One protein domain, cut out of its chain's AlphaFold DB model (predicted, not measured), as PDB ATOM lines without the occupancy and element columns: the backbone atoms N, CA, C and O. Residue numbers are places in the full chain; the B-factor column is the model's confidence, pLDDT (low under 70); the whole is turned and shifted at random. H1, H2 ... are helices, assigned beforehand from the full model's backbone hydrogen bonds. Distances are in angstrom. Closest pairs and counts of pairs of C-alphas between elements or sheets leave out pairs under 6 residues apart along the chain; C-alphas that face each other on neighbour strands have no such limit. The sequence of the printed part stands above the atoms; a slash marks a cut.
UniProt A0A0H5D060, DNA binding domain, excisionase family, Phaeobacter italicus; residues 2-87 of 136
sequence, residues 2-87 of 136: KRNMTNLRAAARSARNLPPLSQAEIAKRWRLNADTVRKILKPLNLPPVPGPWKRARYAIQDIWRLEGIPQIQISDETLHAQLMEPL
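AT A GLANCE: This is residues 2 to 87 of the 136 residues of the protein "DNA binding domain, excisionase family" of Phaeobacter italicus (UniProt A0A0H5D060). What is the shape? H1 makes one end, H2 and H3 a corner at the other, and H4, H5 and H6 lie between. What builds it? The all-helix printed part has 86 residues, with H1 to H6 in order and no named strand. It is only just compact, close to loose, with a radius of gyration of the C-alphas of 14.0 A and spans of 48 by 28 by 20 A.

HOW THE PARTS SIT: What is near the longest helix? H1, residues 3 to 14, is near H6, residues 77 to 83; their closest C-alphas, 11 and 77, are 6.4 A apart. Which helices touch? H2, residues 23 to 30, touches H3, residues 34 to 44, the closest C-alphas, 27 and 34, being 5.1 A apart. H4, residues 60 to 66, only just touches H5, residues 71 to 74, with 3 pairs of C-alphas within 8 A. In H6, 1 of 3 O i to N i+4 pairs and 3 of 4 O i to N i+3 pairs are within hydrogen-bond range.

IN THESE COORDINATES: Where does H1 begin? Its C-alpha 3 is at (200.973, 168.299, 188.287). Where does H6 end? Its C-alpha 83 is at (208.486, 145.425, 192.486).

THE WHOLE: Which link is long? Residues 45 to 59 form it. Where is confidence low? Residues 2 to 17 have pLDDT under 70.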
ATOM      1  N   LYS A   2     200.072 171.955 186.233       41.34
ATOM      2  CA  LYS A   2     201.397 171.917 186.919       41.34
ATOM      3  C   LYS A   2     201.749 170.558 187.564       41.34
ATOM      4  O   LYS A   2     202.859 170.389 188.050       41.34
ATOM      5  N   ARG A   3     200.828 169.582 187.563       41.97
ATOM      6  CA  ARG A   3     200.973 168.299 188.287       41.97
ATOM      7  C   ARG A   3     201.923 167.290 187.622       41.97
ATOM      8  O   ARG A   3     202.487 166.459 188.320       41.97
ATOM      9  N   ASN A   4     202.182 167.407 186.318       49.25
ATOM     10  CA  ASN A   4     203.013 166.425 185.608       49.25
ATOM     11  C   ASN A   4     204.516 166.576 185.911       49.25
ATOM     12  O   ASN A   4     205.223 165.579 186.001       49.25
ATOM     13  N   MET A   5     205.014 167.798 186.142       35.22
ATOM     14  CA  MET A   5     206.447 168.026 186.389       35.22
ATOM     15  C   MET A   5     206.904 167.664 187.805       35.22
ATOM     16  O   MET A   5     208.037 167.221 187.988       35.22
ATOM     17  N   THR A   6     206.050 167.851 188.813       42.72
ATOM     18  CA  THR A   6     206.382 167.520 190.206       42.72
ATOM     19  C   THR A   6     206.480 166.007 190.393       42.72
ATOM     20  O   THR A   6     207.437 165.539 191.007       42.72
ATOM     21  N   ASN A   7     205.578 165.251 189.760       49.59
ATOM     22  CA  ASN A   7     205.610 163.787 189.747       49.59
ATOM     23  C   ASN A   7     206.839 163.247 189.001       49.59
ATOM     24  O   ASN A   7     207.480 162.323 189.482       49.59
ATOM     25  N   LEU A   8     207.243 163.877 187.888       43.03
ATOM     26  CA  LEU A   8     208.472 163.513 187.167       43.03
ATOM     27  C   LEU A   8     209.742 163.748 188.001       43.03
ATOM     28  O   LEU A   8     210.679 162.955 187.939       43.03
ATOM     29  N   ARG A   9     209.788 164.822 188.801       32.72
ATOM     30  CA  ARG A   9     210.932 165.123 189.679       32.72
ATOM     31  C   ARG A   9     210.981 164.231 190.917       32.72
ATOM     32  O   ARG A   9     212.083 163.873 191.321       32.72
ATOM     33  N   ALA A  10     209.830 163.878 191.489       37.41
ATOM     34  CA  ALA A  10     209.735 162.879 192.551       37.41
ATOM     35  C   ALA A  10     210.208 161.513 192.031       37.41
ATOM     36  O   ALA A  10     211.217 161.019 192.533       37.41
ATOM     37  N   ALA A  11     209.638 161.035 190.915       40.00
ATOM     38  CA  ALA A  11     210.017 159.776 190.261       40.00
ATOM     39  C   ALA A  11     211.521 159.709 189.947       40.00
ATOM     40  O   ALA A  11     212.179 158.707 190.221       40.00
ATOM     41  N   ALA A  12     212.106 160.806 189.451       37.56
ATOM     42  CA  ALA A  12     213.544 160.914 189.183       37.56
ATOM     43  C   ALA A  12     214.431 161.025 190.446       37.56
ATOM     44  O   ALA A  12     215.653 160.861 190.357       37.56
ATOM     45  N   ARG A  13     213.861 161.349 191.614       38.81
ATOM     46  CA  ARG A  13     214.557 161.415 192.911       38.81
ATOM     47  C   ARG A  13     214.468 160.078 193.648       38.81
ATOM     48  O   ARG A  13     215.483 159.628 194.166       38.81
ATOM     49  N   SER A  14     213.325 159.398 193.597       42.19
ATOM     50  CA  SER A  14     213.162 158.039 194.129       42.19
ATOM     51  C   SER A  14     213.941 157.018 193.305       42.19
ATOM     52  O   SER A  14     214.653 156.202 193.879       42.19
ATOM     53  N   ALA A  15     213.961 157.159 191.972       47.69
ATOM     54  CA  ALA A  15     214.863 156.427 191.078       47.69
ATOM     55  C   ALA A  15     216.350 156.553 191.465       47.69
ATOM     56  O   ALA A  15     217.115 155.612 191.263       47.69
ATOM     57  N   ARG A  16     216.754 157.699 192.033       52.16
ATOM     58  CA  ARG A  16     218.123 157.979 192.497       52.16
ATOM     59  C   ARG A  16     218.466 157.345 193.851       52.16
ATOM     60  O   ARG A  16     219.646 157.209 194.147       52.16
ATOM     61  N   ASN A  17     217.468 156.941 194.638       63.78
ATOM     62  CA  ASN A  17     217.647 156.353 195.970       63.78
ATOM     63  C   ASN A  17     217.439 154.832 196.005       63.78
ATOM     64  O   ASN A  17     217.495 154.231 197.078       63.78
ATOM     65  N   LEU A  18     217.186 154.192 194.861       75.44
ATOM     66  CA  LEU A  18     217.016 152.747 194.831       75.44
ATOM     67  C   LEU A  18     218.356 152.037 195.089       75.44
ATOM     68  O   LEU A  18     219.359 152.373 194.451       75.44
ATOM     69  N   PRO A  19     218.399 151.049 196.001       80.44
ATOM     70  CA  PRO A  19     219.650 150.409 196.371       80.44
ATOM     71  C   PRO A  19     220.211 149.587 195.200       80.44
ATOM     72  O   PRO A  19     219.470 148.832 194.561       80.44
ATOM     73  N   PRO A  20     221.524 149.677 194.918       86.38
ATOM     74  CA  PRO A  20     222.158 148.800 193.949       86.38
ATOM     75  C   PRO A  20     222.255 147.383 194.525       86.38
ATOM     76  O   PRO A  20     222.750 147.184 195.643       86.38
ATOM     77  N   LEU A  21     221.825 146.394 193.744       88.44
ATOM     78  CA  LEU A  21     221.783 144.998 194.162       88.44
ATOM     79  C   LEU A  21     223.066 144.255 193.802       88.44
ATOM     80  O   LEU A  21     223.570 144.308 192.681       88.44
ATOM     81  N   SER A  22     223.572 143.487 194.751       90.25
ATOM     82  CA  SER A  22     224.597 142.474 194.537       90.25
ATOM     83  C   SER A  22     224.025 141.219 193.865       90.25
ATOM     84  O   SER A  22     222.830 140.932 193.932       90.25
ATOM     85  N   GLN A  23     224.905 140.391 193.290       89.81
ATOM     86  CA  GLN A  23     224.525 139.082 192.728       89.81
ATOM     87  C   GLN A  23     223.784 138.187 193.739       89.81
ATOM     88  O   GLN A  23     222.909 137.425 193.346       89.81
ATOM     89  N   ALA A  24     224.121 138.278 195.031       90.25
ATOM     90  CA  ALA A  24     223.484 137.484 196.081       90.25
ATOM     91  C   ALA A  24     222.046 137.943 196.369       90.25
ATOM     92  O   ALA A  24     221.165 137.112 196.578       90.25
ATOM     93  N   GLU A  25     221.794 139.252 196.353       90.62
ATOM     94  CA  GLU A  25     220.446 139.812 196.524       90.62
ATOM     95  C   GLU A  25     219.562 139.483 195.318       90.62
ATOM     96  O   GLU A  25     218.427 139.042 195.496       90.62
ATOM     97  N   ILE A  26     220.112 139.577 194.102       91.19
ATOM     98  CA  ILE A  26     219.428 139.141 192.877       91.19
ATOM     99  C   ILE A  26     219.115 137.637 192.944       91.19
ATOM    100  O   ILE A  26     218.006 137.226 192.622       91.19
ATOM    101  N   ALA A  27     220.041 136.809 193.436       92.12
ATOM    102  CA  ALA A  27     219.808 135.375 193.637       92.12
ATOM    103  C   ALA A  27     218.651 135.088 194.593       92.12
ATOM    104  O   ALA A  27     217.761 134.309 194.254       92.12
ATOM    105  N   LYS A  28     218.615 135.752 195.753       91.88
ATOM    106  CA  LYS A  28     217.498 135.620 196.700       91.88
ATOM    107  C   LYS A  28     216.174 136.023 196.054       91.88
ATOM    108  O   LYS A  28     215.192 135.294 196.158       91.88
ATOM    109  N   ARG A  29     216.169 137.146 195.335       91.75
ATOM    110  CA  ARG A  29     214.999 137.679 194.631       91.75
ATOM    111  C   ARG A  29     214.473 136.729 193.557       91.75
ATOM    112  O   ARG A  29     213.272 136.491 193.484       91.75
ATOM    113  N   TRP A  30     215.363 136.172 192.744       92.06
ATOM    114  CA  TRP A  30     215.028 135.221 191.684       92.06
ATOM    115  C   TRP A  30     214.808 133.793 192.198       92.06
ATOM    116  O   TRP A  30     214.369 132.923 191.440       92.06
ATOM    117  N   ARG A  31     215.090 133.548 193.484       89.38
ATOM    118  CA  ARG A  31     215.099 132.222 194.113       89.38
ATOM    119  C   ARG A  31     215.994 131.253 193.344       89.38
ATOM    120  O   ARG A  31     215.559 130.192 192.891       89.38
ATOM    121  N   LEU A  32     217.236 131.679 193.141       89.31
ATOM    122  CA  LEU A  32     218.306 130.933 192.486       89.31
ATOM    123  C   LEU A  32     219.589 131.022 193.313       89.31
ATOM    124  O   LEU A  32     219.737 131.868 194.192       89.31
ATOM    125  N   ASN A  33     220.555 130.171 192.992       89.88
ATOM    126  CA  ASN A  33     221.922 130.285 193.485       89.88
ATOM    127  C   ASN A  33     222.681 131.424 192.777       89.88
ATOM    128  O   ASN A  33     222.490 131.692 191.587       89.88
ATOM    129  N   ALA A  34     223.601 132.058 193.507       88.94
ATOM    130  CA  ALA A  34     224.376 133.200 193.015       88.94
ATOM    131  C   ALA A  34     225.200 132.882 191.751       88.94
ATOM    132  O   ALA A  34     225.349 133.747 190.888       88.94
ATOM    133  N   ASP A  35     225.684 131.646 191.596       89.38
ATOM    134  CA  ASP A  35     226.425 131.239 190.396       89.38
ATOM    135  C   ASP A  35     225.545 131.160 189.147       89.38
ATOM    136  O   ASP A  35     225.978 131.566 188.067       89.38
ATOM    137  N   THR A  36     224.294 130.707 189.268       89.62
ATOM    138  CA  THR A  36     223.352 130.715 188.136       89.62
ATOM    139  C   THR A  36     222.994 132.141 187.750       89.62
ATOM    140  O   THR A  36     223.001 132.468 186.566       89.62
ATOM    141  N   VAL A  37     222.787 133.027 188.729       90.00
ATOM    142  CA  VAL A  37     222.606 134.459 188.456       90.00
ATOM    143  C   VAL A  37     223.807 135.026 187.709       90.00
ATOM    144  O   VAL A  37     223.630 135.699 186.699       90.00
ATOM    145  N   ARG A  38     225.036 134.714 188.134       88.69
ATOM    146  CA  ARG A  38     226.243 135.145 187.417       88.69
ATOM    147  C   ARG A  38     226.252 134.649 185.970       88.69
ATOM    148  O   ARG A  38     226.569 135.432 185.080       88.69
ATOM    149  N   LYS A  39     225.897 133.382 185.724       89.81
ATOM    150  CA  LYS A  39     225.809 132.810 184.367       89.81
ATOM    151  C   LYS A  39     224.742 133.493 183.507       89.81
ATOM    152  O   LYS A  39     224.964 133.632 182.313       89.81
ATOM    153  N   ILE A  40     223.635 133.936 184.105       88.19
ATOM    154  CA  ILE A  40     222.561 134.671 183.419       88.19
ATOM    155  C   ILE A  40     222.980 136.113 183.117       88.19
ATOM    156  O   ILE A  40     222.780 136.581 182.004       88.19
ATOM    157  N   LEU A  41     223.588 136.811 184.079       87.31
ATOM    158  CA  LEU A  41     223.981 138.217 183.925       87.31
ATOM    159  C   LEU A  41     225.199 138.400 183.006       87.31
ATOM    160  O   LEU A  41     225.281 139.408 182.313       87.31
ATOM    161  N   LYS A  42     226.136 137.439 182.979       86.62
ATOM    162  CA  LYS A  42     227.368 137.518 182.175       86.62
ATOM    163  C   LYS A  42     227.120 137.805 180.680       86.62
ATOM    164  O   LYS A  42     227.738 138.738 180.185       86.62
ATOM    165  N   PRO A  43     226.253 137.073 179.952       88.00
ATOM    166  CA  PRO A  43     225.982 137.361 178.541       88.00
ATOM    167  C   PRO A  43     225.173 138.647 178.315       88.00
ATOM    168  O   PRO A  43     225.178 139.169 177.207       88.00
ATOM    169  N   LEU A  44     224.487 139.167 179.340       84.31
ATOM    170  CA  LEU A  44     223.661 140.374 179.230       84.31
ATOM    171  C   LEU A  44     224.484 141.672 179.257       84.31
ATOM    172  O   LEU A  44     223.922 142.733 179.005       84.31
ATOM    173  N   ASN A  45     225.790 141.599 179.561       83.25
ATOM    174  CA  ASN A  45     226.724 142.736 179.590       83.25
ATOM    175  C   ASN A  45     226.181 143.971 180.332       83.25
ATOM    176  O   ASN A  45     226.375 145.111 179.915       83.25
ATOM    177  N   LEU A  46     225.496 143.741 181.453       82.88
ATOM    178  CA  LEU A  46     224.917 144.819 182.243       82.88
ATOM    179  C   LEU A  46     226.027 145.629 182.917       82.88
ATOM    180  O   LEU A  46     226.866 145.038 183.609       82.88
ATOM    181  N   PRO A  47     226.034 146.963 182.760       79.69
ATOM    182  CA  PRO A  47     227.038 147.795 183.393       79.69
ATOM    183  C   PRO A  47     226.852 147.747 184.917       79.69
ATOM    184  O   PRO A  47     225.743 147.970 185.416       79.69
ATOM    185  N   PRO A  48     227.907 147.451 185.691       83.75
ATOM    186  CA  PRO A  48     227.830 147.574 187.132       83.75
ATOM    187  C   PRO A  48     227.732 149.049 187.532       83.75
ATOM    188  O   PRO A  48     228.285 149.934 186.879       83.75
ATOM    189  N   VAL A  49     227.060 149.311 188.647       83.69
ATOM    190  CA  VAL A  49     227.005 150.644 189.249       83.69
ATOM    191  C   VAL A  49     228.411 151.006 189.754       83.69
ATOM    192  O   VAL A  49     229.061 150.157 190.377       83.69
ATOM    193  N   PRO A  50     228.900 152.237 189.518       74.69
ATOM    194  CA  PRO A  50     230.175 152.700 190.057       74.69
ATOM    195  C   PRO A  50     230.087 152.930 191.571       74.69
ATOM    196  O   PRO A  50     229.127 153.521 192.066       74.69
ATOM    197  N   GLY A  51     231.101 152.484 192.314       74.44
ATOM    198  CA  GLY A  51     231.202 152.713 193.755       74.44
ATOM    199  C   GLY A  51     232.299 151.879 194.423       74.44
ATOM    200  O   GLY A  51     232.931 151.048 193.768       74.44
ATOM    201  N   PRO A  52     232.541 152.078 195.732       79.75
ATOM    202  CA  PRO A  52     233.664 151.489 196.465       79.75
ATOM    203  C   PRO A  52     233.400 150.024 196.866       79.75
ATOM    204  O   PRO A  52     233.678 149.606 197.990       79.75
ATOM    205  N   TRP A  53     232.800 149.226 195.982       76.94
ATOM    206  CA  TRP A  53     232.422 147.847 196.283       76.94
ATOM    207  C   TRP A  53     233.435 146.860 195.712       76.94
ATOM    208  O   TRP A  53     233.731 146.862 194.524       76.94
ATOM    209  N   LYS A  54     233.883 145.917 196.549       77.75
ATOM    210  CA  LYS A  54     234.757 144.806 196.127       77.75
ATOM    211  C   LYS A  54     234.108 143.889 195.075       77.75
ATOM    212  O   LYS A  54     234.801 143.148 194.386       77.75
ATOM    213  N   ARG A  55     232.774 143.875 194.989       80.94
ATOM    214  CA  ARG A  55     231.998 143.054 194.048       80.94
ATOM    215  C   ARG A  55     231.035 143.933 193.259       80.94
ATOM    216  O   ARG A  55     230.450 144.850 193.828       80.94
ATOM    217  N   ALA A  56     230.836 143.586 191.987       82.81
ATOM    218  CA  ALA A  56     229.890 144.256 191.104       82.81
ATOM    219  C   ALA A  56     228.475 144.289 191.706       82.81
ATOM    220  O   ALA A  56     227.970 143.273 192.202       82.81
ATOM    221  N   ARG A  57     227.846 145.462 191.624       87.19
ATOM    222  CA  ARG A  57     226.433 145.679 191.934       87.19
ATOM    223  C   ARG A  57     225.724 146.229 190.706       87.19
ATOM    224  O   ARG A  57     226.354 146.889 189.890       87.19
ATOM    225  N   TYR A  58     224.431 145.979 190.601       88.25
ATOM    226  CA  TYR A  58     223.613 146.344 189.452       88.25
ATOM    227  C   TYR A  58     222.471 147.254 189.888       88.25
ATOM    228  O   TYR A  58     221.934 147.103 190.990       88.25
ATOM    229  N   ALA A  59     222.106 148.209 189.035       88.19
ATOM    230  CA  ALA A  59     220.981 149.083 189.313       88.19
ATOM    231  C   ALA A  59     219.695 148.256 189.293       88.19
ATOM    232  O   ALA A  59     219.453 147.480 188.369       88.19
ATOM    233  N   ILE A  60     218.845 148.425 190.304       88.44
ATOM    234  CA  ILE A  60     217.630 147.614 190.407       88.44
ATOM    235  C   ILE A  60     216.661 147.842 189.245       88.44
ATOM    236  O   ILE A  60     215.938 146.932 188.862       88.44
ATOM    237  N   GLN A  61     216.690 149.028 188.635       87.75
ATOM    238  CA  GLN A  61     215.893 149.329 187.450       87.75
ATOM    239  C   GLN A  61     216.293 148.453 186.269       87.75
ATOM    240  O   GLN A  61     215.420 147.974 185.552       87.75
ATOM    241  N   ASP A  62     217.590 148.202 186.086       88.00
ATOM    242  CA  ASP A  62     218.057 147.290 185.045       88.00
ATOM    243  C   ASP A  62     217.594 145.868 185.340       88.00
ATOM    244  O   ASP A  62     217.125 145.180 184.440       88.00
ATOM    245  N   ILE A  63     217.615 145.456 186.610       90.38
ATOM    246  CA  ILE A  63     217.071 144.159 187.024       90.38
ATOM    247  C   ILE A  63     215.567 144.066 186.729       90.38
ATOM    248  O   ILE A  63     215.137 143.077 186.146       90.38
ATOM    249  N   TRP A  64     214.772 145.097 187.024       90.62
ATOM    250  CA  TRP A  64     213.345 145.123 186.678       90.62
ATOM    251  C   TRP A  64     213.094 145.081 185.166       90.62
ATOM    252  O   TRP A  64     212.159 144.419 184.718       90.62
ATOM    253  N   ARG A  65     213.943 145.729 184.356       88.31
ATOM    254  CA  ARG A  65     213.863 145.629 182.888       88.31
ATOM    255  C   ARG A  65     214.108 144.201 182.413       88.31
ATOM    256  O   ARG A  65     213.361 143.714 181.569       88.31
ATOM    257  N   LEU A  66     215.105 143.513 182.975       88.69
ATOM    258  CA  LEU A  66     215.337 142.089 182.693       88.69
ATOM    259  C   LEU A  66     214.159 141.222 183.125       88.69
ATOM    260  O   LEU A  66     213.897 140.194 182.509       88.69
ATOM    261  N   GLU A  67     213.451 141.638 184.174       89.44
ATOM    262  CA  GLU A  67     212.266 140.947 184.670       89.44
ATOM    263  C   GLU A  67     211.014 141.150 183.800       89.44
ATOM    264  O   GLU A  67     209.952 140.603 184.098       89.44
ATOM    265  N   GLY A  68     211.143 141.901 182.701       86.56
ATOM    266  CA  GLY A  68     210.060 142.175 181.764       86.56
ATOM    267  C   GLY A  68     209.137 143.305 182.216       86.56
ATOM    268  O   GLY A  68     208.036 143.441 181.684       86.56
ATOM    269  N   ILE A  69     209.553 144.120 183.191       87.88
ATOM    270  CA  ILE A  69     208.759 145.256 183.663       87.88
ATOM    271  C   ILE A  69     208.935 146.446 182.708       87.88
ATOM    272  O   ILE A  69     210.061 146.900 182.481       87.88
ATOM    273  N   PRO A  70     207.841 147.002 182.154       84.44
ATOM    274  CA  PRO A  70     207.925 148.137 181.245       84.44
ATOM    275  C   PRO A  70     208.365 149.407 181.983       84.44
ATOM    276  O   PRO A  70     207.996 149.642 183.135       84.44
ATOM    277  N   GLN A  71     209.085 150.289 181.283       81.88
ATOM    278  CA  GLN A  71     209.641 151.527 181.851       81.88
ATOM    279  C   GLN A  71     208.582 152.421 182.524       81.88
ATOM    280  O   GLN A  71     208.884 153.099 183.506       81.88
ATOM    281  N   ILE A  72     207.340 152.400 182.031       82.31
ATOM    282  CA  ILE A  72     206.211 153.140 182.615       82.31
ATOM    283  C   ILE A  72     205.943 152.677 184.056       82.31
ATOM    284  O   ILE A  72     205.738 153.512 184.926       82.31
ATOM    285  N   GLN A  73     206.018 151.369 184.331       82.69
ATOM    286  CA  GLN A  73     205.850 150.819 185.683       82.69
ATOM    287  C   GLN A  73     207.087 151.045 186.555       82.69
ATOM    288  O   GLN A  73     206.956 151.353 187.731       82.69
ATOM    289  N   ILE A  74     208.292 150.950 185.981       84.44
ATOM    290  CA  ILE A  74     209.542 151.266 186.697       84.44
ATOM    291  C   ILE A  74     209.547 152.720 187.185       84.44
ATOM    292  O   ILE A  74     210.126 153.030 188.221       84.44
ATOM    293  N   SER A  75     208.908 153.621 186.439       82.06
ATOM    294  CA  SER A  75     208.827 155.042 186.789       82.06
ATOM    295  C   SER A  75     207.718 155.345 187.807       82.06
ATOM    296  O   SER A  75     207.678 156.451 188.337       82.06
ATOM    297  N   ASP A  76     206.837 154.381 188.085       83.06
ATOM    298  CA  ASP A  76     205.745 154.509 189.046       83.06
ATOM    299  C   ASP A  76     206.198 154.061 190.440       83.06
ATOM    300  O   ASP A  76     206.338 152.872 190.733       83.06
ATOM    301  N   GLU A  77     206.412 155.035 191.320       80.50
ATOM    302  CA  GLU A  77     206.861 154.814 192.697       80.50
ATOM    303  C   GLU A  77     205.889 153.971 193.522       80.50
ATOM    304  O   GLU A  77     206.309 153.242 194.421       80.50
ATOM    305  N   THR A  78     204.591 154.020 193.211       82.75
ATOM    306  CA  THR A  78     203.576 153.268 193.962       82.75
ATOM    307  C   THR A  78     203.724 151.759 193.765       82.75
ATOM    308  O   THR A  78     203.360 150.967 194.636       82.75
ATOM    309  N   LEU A  79     204.328 151.354 192.642       81.44
ATOM    310  CA  LEU A  79     204.607 149.962 192.316       81.44
ATOM    311  C   LEU A  79     205.963 149.498 192.847       81.44
ATOM    312  O   LEU A  79     206.187 148.292 192.913       81.44
ATOM    313  N   HIS A  80     206.861 150.402 193.263       85.25
ATOM    314  CA  HIS A  80     208.220 150.035 193.687       85.25
ATOM    315  C   HIS A  80     208.215 149.031 194.833       85.25
ATOM    316  O   HIS A  80     208.959 148.060 194.773       85.25
ATOM    317  N   ALA A  81     207.346 149.200 195.833       83.94
ATOM    318  CA  ALA A  81     207.247 148.260 196.951       83.94
ATOM    319  C   ALA A  81     206.923 146.830 196.478       83.94
ATOM    320  O   ALA A  81     207.593 145.880 196.871       83.94
ATOM    321  N   GLN A  82     205.965 146.690 195.560       84.56
ATOM    322  CA  GLN A  82     205.581 145.398 194.978       84.56
ATOM    323  C   GLN A  82     206.668 144.858 194.040       84.56
ATOM    324  O   GLN A  82     206.935 143.658 193.983       84.56
ATOM    325  N   LEU A  83     207.337 145.751 193.312       86.69
ATOM    326  CA  LEU A  83     208.486 145.425 192.486       86.69
ATOM    327  C   LEU A  83     209.684 144.978 193.320       86.69
ATOM    328  O   LEU A  83     210.511 144.263 192.781       86.69
ATOM    329  N   MET A  84     209.802 145.321 194.604       86.62
ATOM    330  CA  MET A  84     210.885 144.834 195.472       86.62
ATOM    331  C   MET A  84     210.675 143.403 195.971       86.62
ATOM    332  O   MET A  84     211.638 142.768 196.403       86.62
ATOM    333  N   GLU A  85     209.464 142.859 195.867       88.38
ATOM    334  CA  GLU A  85     209.175 141.521 196.373       88.38
ATOM    335  C   GLU A  85     209.930 140.415 195.612       88.38
ATOM    336  O   GLU A  85     210.176 140.539 194.406       88.38
ATOM    337  N   PRO A  86     210.289 139.303 196.286       89.56
ATOM    338  CA  PRO A  86     210.864 138.141 195.625       89.56
ATOM    339  C   PRO A  86     209.907 137.552 194.594       89.56
ATOM    340  O   PRO A  86     208.717 137.356 194.869       89.56
ATOM    341  N   LEU A  87     210.455 137.170 193.446       92.50
ATOM    342  CA  LEU A  87     209.669 136.570 192.386       92.50
ATOM    343  C   LEU A  87     209.093 135.220 192.823       92.50
ATOM    344  O   LEU A  87     209.643 134.512 193.676       92.50
TER     345      LEU A  87